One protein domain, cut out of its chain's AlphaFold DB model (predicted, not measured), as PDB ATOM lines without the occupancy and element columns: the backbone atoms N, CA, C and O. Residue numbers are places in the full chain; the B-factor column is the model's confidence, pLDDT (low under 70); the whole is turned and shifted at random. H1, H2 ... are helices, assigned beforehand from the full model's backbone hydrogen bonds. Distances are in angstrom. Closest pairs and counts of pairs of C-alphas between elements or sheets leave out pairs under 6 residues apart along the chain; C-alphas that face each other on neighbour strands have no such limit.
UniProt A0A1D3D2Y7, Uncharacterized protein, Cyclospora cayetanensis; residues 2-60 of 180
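AT A GLANCE: This is residues 2 to 60 of the 180 residues of an uncharacterized protein of Cyclospora cayetanensis (UniProt A0A1D3D2Y7). A long helix, H1, and a shorter one, H2, meet near the last residues of H1 and make a V, and residues 2 to 17, of which 4 to 17 belong to H1, stick out as a free arm. From H2 a long loop leads round to a very short helix, H3, which comes near H2 on the side away from H1, and an end with no named element follows. The printed part has 59 residues with three named helices, in the order H1, H2, H3, and no named strand; the class is all helix. The whole is loose, with a radius of gyration of the C-alphas of 14.5 A, and only just elongated, spanning 44 by 28 by 15 A.

HOW THE PARTS SIT: H1, residues 4 to 24, touches H2, residues 26 to 35, with its residues 18 to 22 alone. Their closest C-alphas, those of Lys 22 and Ser 29, are 5.4 A apart. The two run opposite ways at a steep tilt of 51 degrees. H3, residues 47 to 51, is close to H2 but not clearly touching it; their closest C-alphas, those of Leu 31 and Ala 50, are 7.3 A apart. H1 and H3 are apart. In H1, H2 and H3 every O i to N i+4 pair is within hydrogen-bond range.

IN THESE COORDINATES: H1 begins at C-alpha 4, at (125.389, 131.649, 151.684), and is 30.5 A long from first to last C-alpha. H2 begins at C-alpha 26, at (101.983, 135.965, 131.879), and is 14.4 A long. H3 is 6.2 A long and ends at C-alpha 51, at (104.183, 151.989, 127.860).

THE WHOLE: The C-alphas of Ser 3 and Pro 60, the two farthest apart, are 46.5 A apart. Without residues 2 to 17, which stand free, the body spans 29 by 28 by 8 A. The link from H1 to H2 is tight, with 1 residue, and that from H2 to H3 is long, with 11 residues. The printed part has no cut. Its mean pLDDT is 90.3, and residues 58 to 60 of this model are under 70.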
ATOM      1  N   LEU A   2     125.944 138.733 154.034       84.38
ATOM      2  CA  LEU A   2     124.886 137.714 154.085       84.38
ATOM      3  C   LEU A   2     125.508 136.311 154.014       84.38
ATOM      4  O   LEU A   2     126.408 136.079 153.212       84.38
ATOM      5  N   SER A   3     125.031 135.362 154.828       94.25
ATOM      6  CA  SER A   3     125.516 133.978 154.740       94.25
ATOM      7  C   SER A   3     125.020 133.313 153.454       94.25
ATOM      8  O   SER A   3     123.903 133.577 153.000       94.25
ATOM      9  N   GLY A   4     125.794 132.379 152.894       95.19
ATOM     10  CA  GLY A   4     125.389 131.649 151.684       95.19
ATOM     11  C   GLY A   4     124.041 130.922 151.825       95.19
ATOM     12  O   GLY A   4     123.297 130.787 150.857       95.19
ATOM     13  N   ARG A   5     123.663 130.511 153.047       93.19
ATOM     14  CA  ARG A   5     122.330 129.947 153.327       93.19
ATOM     15  C   ARG A   5     121.225 130.998 153.202       93.19
ATOM     16  O   ARG A   5     120.160 130.675 152.685       93.19
ATOM     17  N   ALA A   6     121.465 132.228 153.659       92.38
ATOM     18  CA  ALA A   6     120.510 133.325 153.523       92.38
ATOM     19  C   ALA A   6     120.313 133.705 152.048       92.38
ATOM     20  O   ALA A   6     119.175 133.801 151.598       92.38
ATOM     21  N   ILE A   7     121.407 133.796 151.283       92.31
ATOM     22  CA  ILE A   7     121.368 134.076 149.840       92.31
ATOM     23  C   ILE A   7     120.539 133.012 149.111       92.31
ATOM     24  O   ILE A   7     119.605 133.346 148.390       92.31
ATOM     25  N   ARG A   8     120.792 131.721 149.369       92.19
ATOM     26  CA  ARG A   8     120.016 130.628 148.757       92.19
ATOM     27  C   ARG A   8     118.519 130.700 149.060       92.19
ATOM     28  O   ARG A   8     117.721 130.365 148.192       92.19
ATOM     29  N   ARG A   9     118.121 131.116 150.268       93.75
ATOM     30  CA  ARG A   9     116.694 131.285 150.603       93.75
ATOM     31  C   ARG A   9     116.065 132.435 149.822       93.75
ATOM     32  O   ARG A   9     114.989 132.239 149.275       93.75
ATOM     33  N   ILE A  10     116.750 133.576 149.740       91.94
ATOM     34  CA  ILE A  10     116.283 134.743 148.978       91.94
ATOM     35  C   ILE A  10     116.112 134.372 147.502       91.94
ATOM     36  O   ILE A  10     115.063 134.633 146.922       91.94
ATOM     37  N   LEU A  11     117.094 133.678 146.918       91.38
ATOM     38  CA  LEU A  11     117.016 133.219 145.530       91.38
ATOM     39  C   LEU A  11     115.853 132.242 145.315       91.38
ATOM     40  O   LEU A  11     115.087 132.412 144.373       91.38
ATOM     41  N   LYS A  12     115.661 131.258 146.206       90.25
ATOM     42  CA  LYS A  12     114.523 130.325 146.114       90.25
ATOM     43  C   LYS A  12     113.174 131.042 146.182       90.25
ATOM     44  O   LYS A  12     112.284 130.718 145.404       90.25
ATOM     45  N   GLN A  13     113.034 132.009 147.087       90.00
ATOM     46  CA  GLN A  13     111.817 132.813 147.201       90.00
ATOM     47  C   GLN A  13     111.572 133.642 145.938       90.00
ATOM     48  O   GLN A  13     110.449 133.660 145.445       90.00
ATOM     49  N   GLY A  14     112.615 134.261 145.379       86.06
ATOM     50  CA  GLY A  14     112.524 135.007 144.122       86.06
ATOM     51  C   GLY A  14     112.081 134.134 142.944       86.06
ATOM     52  O   GLY A  14     111.182 134.522 142.204       86.06
ATOM     53  N   VAL A  15     112.640 132.926 142.813       87.00
ATOM     54  CA  VAL A  15     112.256 131.974 141.753       87.00
ATOM     55  C   VAL A  15     110.799 131.528 141.902       87.00
ATOM     56  O   VAL A  15     110.060 131.512 140.921       87.00
ATOM     57  N   GLN A  16     110.357 131.207 143.122       89.56
ATOM     58  CA  GLN A  16     108.963 130.823 143.377       89.56
ATOM     59  C   GLN A  16     107.986 131.973 143.125       89.56
ATOM     60  O   GLN A  16     106.928 131.758 142.535       89.56
ATOM     61  N   PHE A  17     108.349 133.191 143.534       90.31
ATOM     62  CA  PHE A  17     107.574 134.392 143.242       90.31
ATOM     63  C   PHE A  17     107.404 134.573 141.735       90.31
ATOM     64  O   PHE A  17     106.284 134.744 141.263       90.31
ATOM     65  N   PHE A  18     108.499 134.477 140.979       89.88
ATOM     66  CA  PHE A  18     108.466 134.685 139.539       89.88
ATOM     67  C   PHE A  18     107.663 133.595 138.811       89.88
ATOM     68  O   PHE A  18     106.859 133.903 137.935       89.88
ATOM     69  N   ALA A  19     107.791 132.333 139.230       90.94
ATOM     70  CA  ALA A  19     106.970 131.239 138.710       90.94
ATOM     71  C   ALA A  19     105.469 131.458 138.984       90.94
ATOM     72  O   ALA A  19     104.639 131.288 138.091       90.94
ATOM     73  N   GLY A  20     105.117 131.889 140.200       93.62
ATOM     74  CA  GLY A  20     103.736 132.219 140.560       93.62
ATOM     75  C   GLY A  20     103.193 133.430 139.799       93.62
ATOM     76  O   GLY A  20     102.033 133.428 139.387       93.62
ATOM     77  N   LEU A  21     104.033 134.443 139.572       92.81
ATOM     78  CA  LEU A  21     103.692 135.618 138.776       92.81
ATOM     79  C   LEU A  21     103.409 135.231 137.322       92.81
ATOM     80  O   LEU A  21     102.371 135.612 136.797       92.81
ATOM     81  N   LYS A  22     104.274 134.418 136.708       95.00
ATOM     82  CA  LYS A  22     104.117 133.945 135.326       95.00
ATOM     83  C   LYS A  22     102.837 133.133 135.126       95.00
ATOM     84  O   LYS A  22     102.168 133.290 134.112       95.00
ATOM     85  N   ALA A  23     102.463 132.317 136.114       93.56
ATOM     86  CA  ALA A  23     101.229 131.533 136.073       93.56
ATOM     87  C   ALA A  23      99.956 132.399 136.132       93.56
ATOM     88  O   ALA A  23      98.964 132.074 135.489       93.56
ATOM     89  N   ARG A  24      99.968 133.492 136.907       95.38
ATOM     90  CA  ARG A  24      98.791 134.366 137.093       95.38
ATOM     91  C   ARG A  24      98.709 135.486 136.059       95.38
ATOM     92  O   ARG A  24      97.624 135.900 135.667       95.38
ATOM     93  N   HIS A  25      99.863 136.006 135.668       94.56
ATOM     94  CA  HIS A  25     100.026 137.262 134.950       94.56
ATOM     95  C   HIS A  25     101.144 137.125 133.897       94.56
ATOM     96  O   HIS A  25     102.199 137.755 134.026       94.56
ATOM     97  N   PRO A  26     100.935 136.308 132.846       94.62
ATOM     98  CA  PRO A  26     101.983 135.965 131.879       94.62
ATOM     99  C   PRO A  26     102.519 137.190 131.125       94.62
ATOM    100  O   PRO A  26     103.721 137.337 130.915       94.62
ATOM    101  N   LEU A  27     101.633 138.123 130.789       93.69
ATOM    102  CA  LEU A  27     101.982 139.378 130.127       93.69
ATOM    103  C   LEU A  27     102.763 140.339 131.053       93.69
ATOM    104  O   LEU A  27     103.627 141.071 130.582       93.69
ATOM    105  N   ALA A  28     102.526 140.318 132.371       93.25
ATOM    106  CA  ALA A  28     103.329 141.097 133.321       93.25
ATOM    107  C   ALA A  28     104.747 140.548 133.412       93.25
ATOM    108  O   ALA A  28     105.713 141.309 133.447       93.25
ATOM    109  N   SER A  29     104.861 139.216 133.468       95.12
ATOM    110  CA  SER A  29     106.162 138.564 133.499       95.12
ATOM    111  C   SER A  29     106.960 138.834 132.228       95.12
ATOM    112  O   SER A  29     108.145 139.106 132.355       95.12
ATOM    113  N   ASP A  30     106.328 138.854 131.047       94.88
ATOM    114  CA  ASP A  30     106.999 139.205 129.784       94.88
ATOM    115  C   ASP A  30     107.567 140.633 129.822       94.88
ATOM    116  O   ASP A  30     108.753 140.842 129.570       94.88
ATOM    117  N   LEU A  31     106.773 141.617 130.263       94.81
ATOM    118  CA  LEU A  31     107.248 142.996 130.425       94.81
ATOM    119  C   LEU A  31     108.452 143.084 131.376       94.81
ATOM    120  O   LEU A  31     109.448 143.744 131.075       94.81
ATOM    121  N   ILE A  32     108.371 142.417 132.529       93.62
ATOM    122  CA  ILE A  32     109.448 142.413 133.526       93.62
ATOM    123  C   ILE A  32     110.700 141.719 132.976       93.62
ATOM    124  O   ILE A  32     111.800 142.231 133.182       93.62
ATOM    125  N   GLU A  33     110.555 140.595 132.267       93.94
ATOM    126  CA  GLU A  33     111.668 139.887 131.618       93.94
ATOM    127  C   GLU A  33     112.395 140.823 130.647       93.94
ATOM    128  O   GLU A  33     113.614 140.980 130.746       93.94
ATOM    129  N   ARG A  34     111.661 141.528 129.781       94.62
ATOM    130  CA  ARG A  34     112.242 142.455 128.798       94.62
ATOM    131  C   ARG A  34     112.887 143.693 129.432       94.62
ATOM    132  O   ARG A  34     113.919 144.160 128.950       94.62
ATOM    133  N   LEU A  35     112.334 144.208 130.533       94.69
ATOM    134  CA  LEU A  35     112.913 145.334 131.284       94.69
ATOM    135  C   LEU A  35     114.181 144.947 132.055       94.69
ATOM    136  O   LEU A  35     115.118 145.739 132.152       94.69
ATOM    137  N   LEU A  36     114.215 143.737 132.615       93.25
ATOM    138  CA  LEU A  36     115.308 143.254 133.463       93.25
ATOM    139  C   LEU A  36     116.294 142.342 132.717       93.25
ATOM    140  O   LEU A  36     117.161 141.732 133.346       93.25
ATOM    141  N   THR A  37     116.197 142.256 131.388       94.12
ATOM    142  CA  THR A  37     117.104 141.445 130.568       94.12
ATOM    143  C   THR A  37     118.549 141.899 130.768       94.12
ATOM    144  O   THR A  37     118.842 143.091 130.724       94.12
ATOM    145  N   PHE A  38     119.475 140.971 131.012       93.06
ATOM    146  CA  PHE A  38     120.868 141.319 131.307       93.06
ATOM    147  C   PHE A  38     121.559 142.024 130.131       93.06
ATOM    148  O   PHE A  38     122.205 143.050 130.344       93.06
ATOM    149  N   ASP A  39     121.384 141.507 128.912       94.19
ATOM    150  CA  ASP A  39     121.936 142.118 127.704       94.19
ATOM    151  C   ASP A  39     121.208 143.427 127.376       94.19
ATOM    152  O   ASP A  39     119.990 143.471 127.210       94.19
ATOM    153  N   VAL A  40     121.980 144.510 127.293       91.75
ATOM    154  CA  VAL A  40     121.494 145.869 127.030       91.75
ATOM    155  C   VAL A  40     120.934 145.996 125.615       91.75
ATOM    156  O   VAL A  40     120.026 146.791 125.399       91.75
ATOM    157  N   LYS A  41     121.432 145.207 124.654       91.69
ATOM    158  CA  LYS A  41     120.952 145.258 123.266       91.69
ATOM    159  C   LYS A  41     119.531 144.720 123.131       91.69
ATOM    160  O   LYS A  41     118.763 145.238 122.329       91.69
ATOM    161  N   THR A  42     119.203 143.694 123.913       91.62
ATOM    162  CA  THR A  42     117.894 143.027 123.911       91.62
ATOM    163  C   THR A  42     116.952 143.554 124.990       91.62
ATOM    164  O   THR A  42     115.756 143.277 124.947       91.62
ATOM    165  N   ARG A  43     117.479 144.279 125.984       95.25
ATOM    166  CA  ARG A  43     116.672 144.981 126.981       95.25
ATOM    167  C   ARG A  43     115.871 146.081 126.293       95.25
ATOM    168  O   ARG A  43     116.379 146.749 125.397       95.25
ATOM    169  N   MET A  44     114.647 146.306 126.763       93.50
ATOM    170  CA  MET A  44     113.856 147.459 126.327       93.50
ATOM    171  C   MET A  44     114.643 148.747 126.524       93.50
ATOM    172  O   MET A  44     115.115 149.034 127.629       93.50
ATOM    173  N   GLN A  45     114.796 149.509 125.446       90.62
ATOM    174  CA  GLN A  45     115.713 150.648 125.424       90.62
ATOM    175  C   GLN A  45     115.040 151.940 125.876       90.62
ATOM    176  O   GLN A  45     115.718 152.889 126.271       90.62
ATOM    177  N   SER A  46     113.707 151.990 125.844       91.38
ATOM    178  CA  SER A  46     112.960 153.203 126.156       91.38
ATOM    179  C   SER A  46     111.722 152.943 127.010       91.38
ATOM    180  O   SER A  46     111.079 151.895 126.947       91.38
ATOM    181  N   ALA A  47     111.342 153.963 127.783       87.12
ATOM    182  CA  ALA A  47     110.062 153.978 128.487       87.12
ATOM    183  C   ALA A  47     108.871 153.957 127.512       87.12
ATOM    184  O   ALA A  47     107.811 153.446 127.857       87.12
ATOM    185  N   TYR A  48     109.051 154.471 126.288       90.81
ATOM    186  CA  TYR A  48     108.033 154.436 125.242       90.81
ATOM    187  C   TYR A  48     107.650 152.995 124.895       90.81
ATOM    188  O   TYR A  48     106.473 152.655 124.958       90.81
ATOM    189  N   GLU A  49     108.626 152.120 124.635       91.19
ATOM    190  CA  GLU A  49     108.356 150.699 124.376       91.19
ATOM    191  C   GLU A  49     107.628 150.036 125.555       91.19
ATOM    192  O   GLU A  49     106.732 149.220 125.351       91.19
ATOM    193  N   ALA A  50     107.980 150.409 126.793       91.44
ATOM    194  CA  ALA A  50     107.369 149.847 127.998       91.44
ATOM    195  C   ALA A  50     105.891 150.217 128.096       91.44
ATOM    196  O   ALA A  50     105.062 149.348 128.349       91.44
ATOM    197  N   LEU A  51     105.556 151.482 127.831       90.38
ATOM    198  CA  LEU A  51     104.183 151.989 127.860       90.38
ATOM    199  C   LEU A  51     103.291 151.386 126.765       90.38
ATOM    200  O   LEU A  51     102.086 151.287 126.966       90.38
ATOM    201  N   HIS A  52     103.870 150.944 125.646       90.31
ATOM    202  CA  HIS A  52     103.141 150.282 124.555       90.31
ATOM    203  C   HIS A  52     103.019 148.762 124.747       90.31
ATOM    204  O   HIS A  52     102.515 148.061 123.870       90.31
ATOM    205  N   HIS A  53     103.472 148.223 125.881       92.12
ATOM    206  CA  HIS A  53     103.366 146.798 126.156       92.12
ATOM    207  C   HIS A  53     101.897 146.381 126.388       92.12
ATOM    208  O   HIS A  53     101.203 147.052 127.153       92.12
ATOM    209  N   PRO A  54     101.420 145.238 125.846       91.19
ATOM    210  CA  PRO A  54     100.024 144.790 125.977       91.19
ATOM    211  C   PRO A  54      99.508 144.702 127.418       91.19
ATOM    212  O   PRO A  54      98.329 144.899 127.672       91.19
ATOM    213  N   TRP A  55     100.400 144.444 128.378       92.00
ATOM    214  CA  TRP A  55     100.066 144.450 129.808       92.00
ATOM    215  C   TRP A  55      99.524 145.798 130.316       92.00
ATOM    216  O   TRP A  55      98.758 145.829 131.274       92.00
ATOM    217  N   LEU A  56      99.938 146.906 129.699       89.50
ATOM    218  CA  LEU A  56      99.559 148.268 130.084       89.50
ATOM    219  C   LEU A  56      98.445 148.853 129.195       89.50
ATOM    220  O   LEU A  56      97.941 149.939 129.479       89.50
ATOM    221  N   LEU A  57      98.028 148.135 128.148       79.81
ATOM    222  CA  LEU A  57      96.968 148.533 127.221       79.81
ATOM    223  C   LEU A  57      95.681 147.783 127.611       79.81
ATOM    224  O   LEU A  57      95.429 146.689 127.112       79.81
ATOM    225  N   PRO A  58      94.903 148.308 128.573       63.88
ATOM    226  CA  PRO A  58      93.958 149.369 128.249       63.88
ATOM    227  C   PRO A  58      93.839 150.368 129.408       63.88
ATOM    228  O   PRO A  58      92.794 150.471 130.047       63.88
ATOM    229  N   ILE A  59      94.915 151.081 129.737       59.25
ATOM    230  CA  ILE A  59      94.800 152.202 130.673       59.25
ATOM    231  C   ILE A  59      94.367 153.420 129.847       59.25
ATOM    232  O   ILE A  59      95.199 153.943 129.099       59.25
ATOM    233  N   PRO A  60      93.098 153.886 129.925       54.19
ATOM    234  CA  PRO A  60      92.744 155.193 129.392       54.19
ATOM    235  C   PRO A  60      93.703 156.188 130.027       54.19
ATOM    236  O   PRO A  60      93.824 156.271 131.253       54.19
TER     237      PRO A  60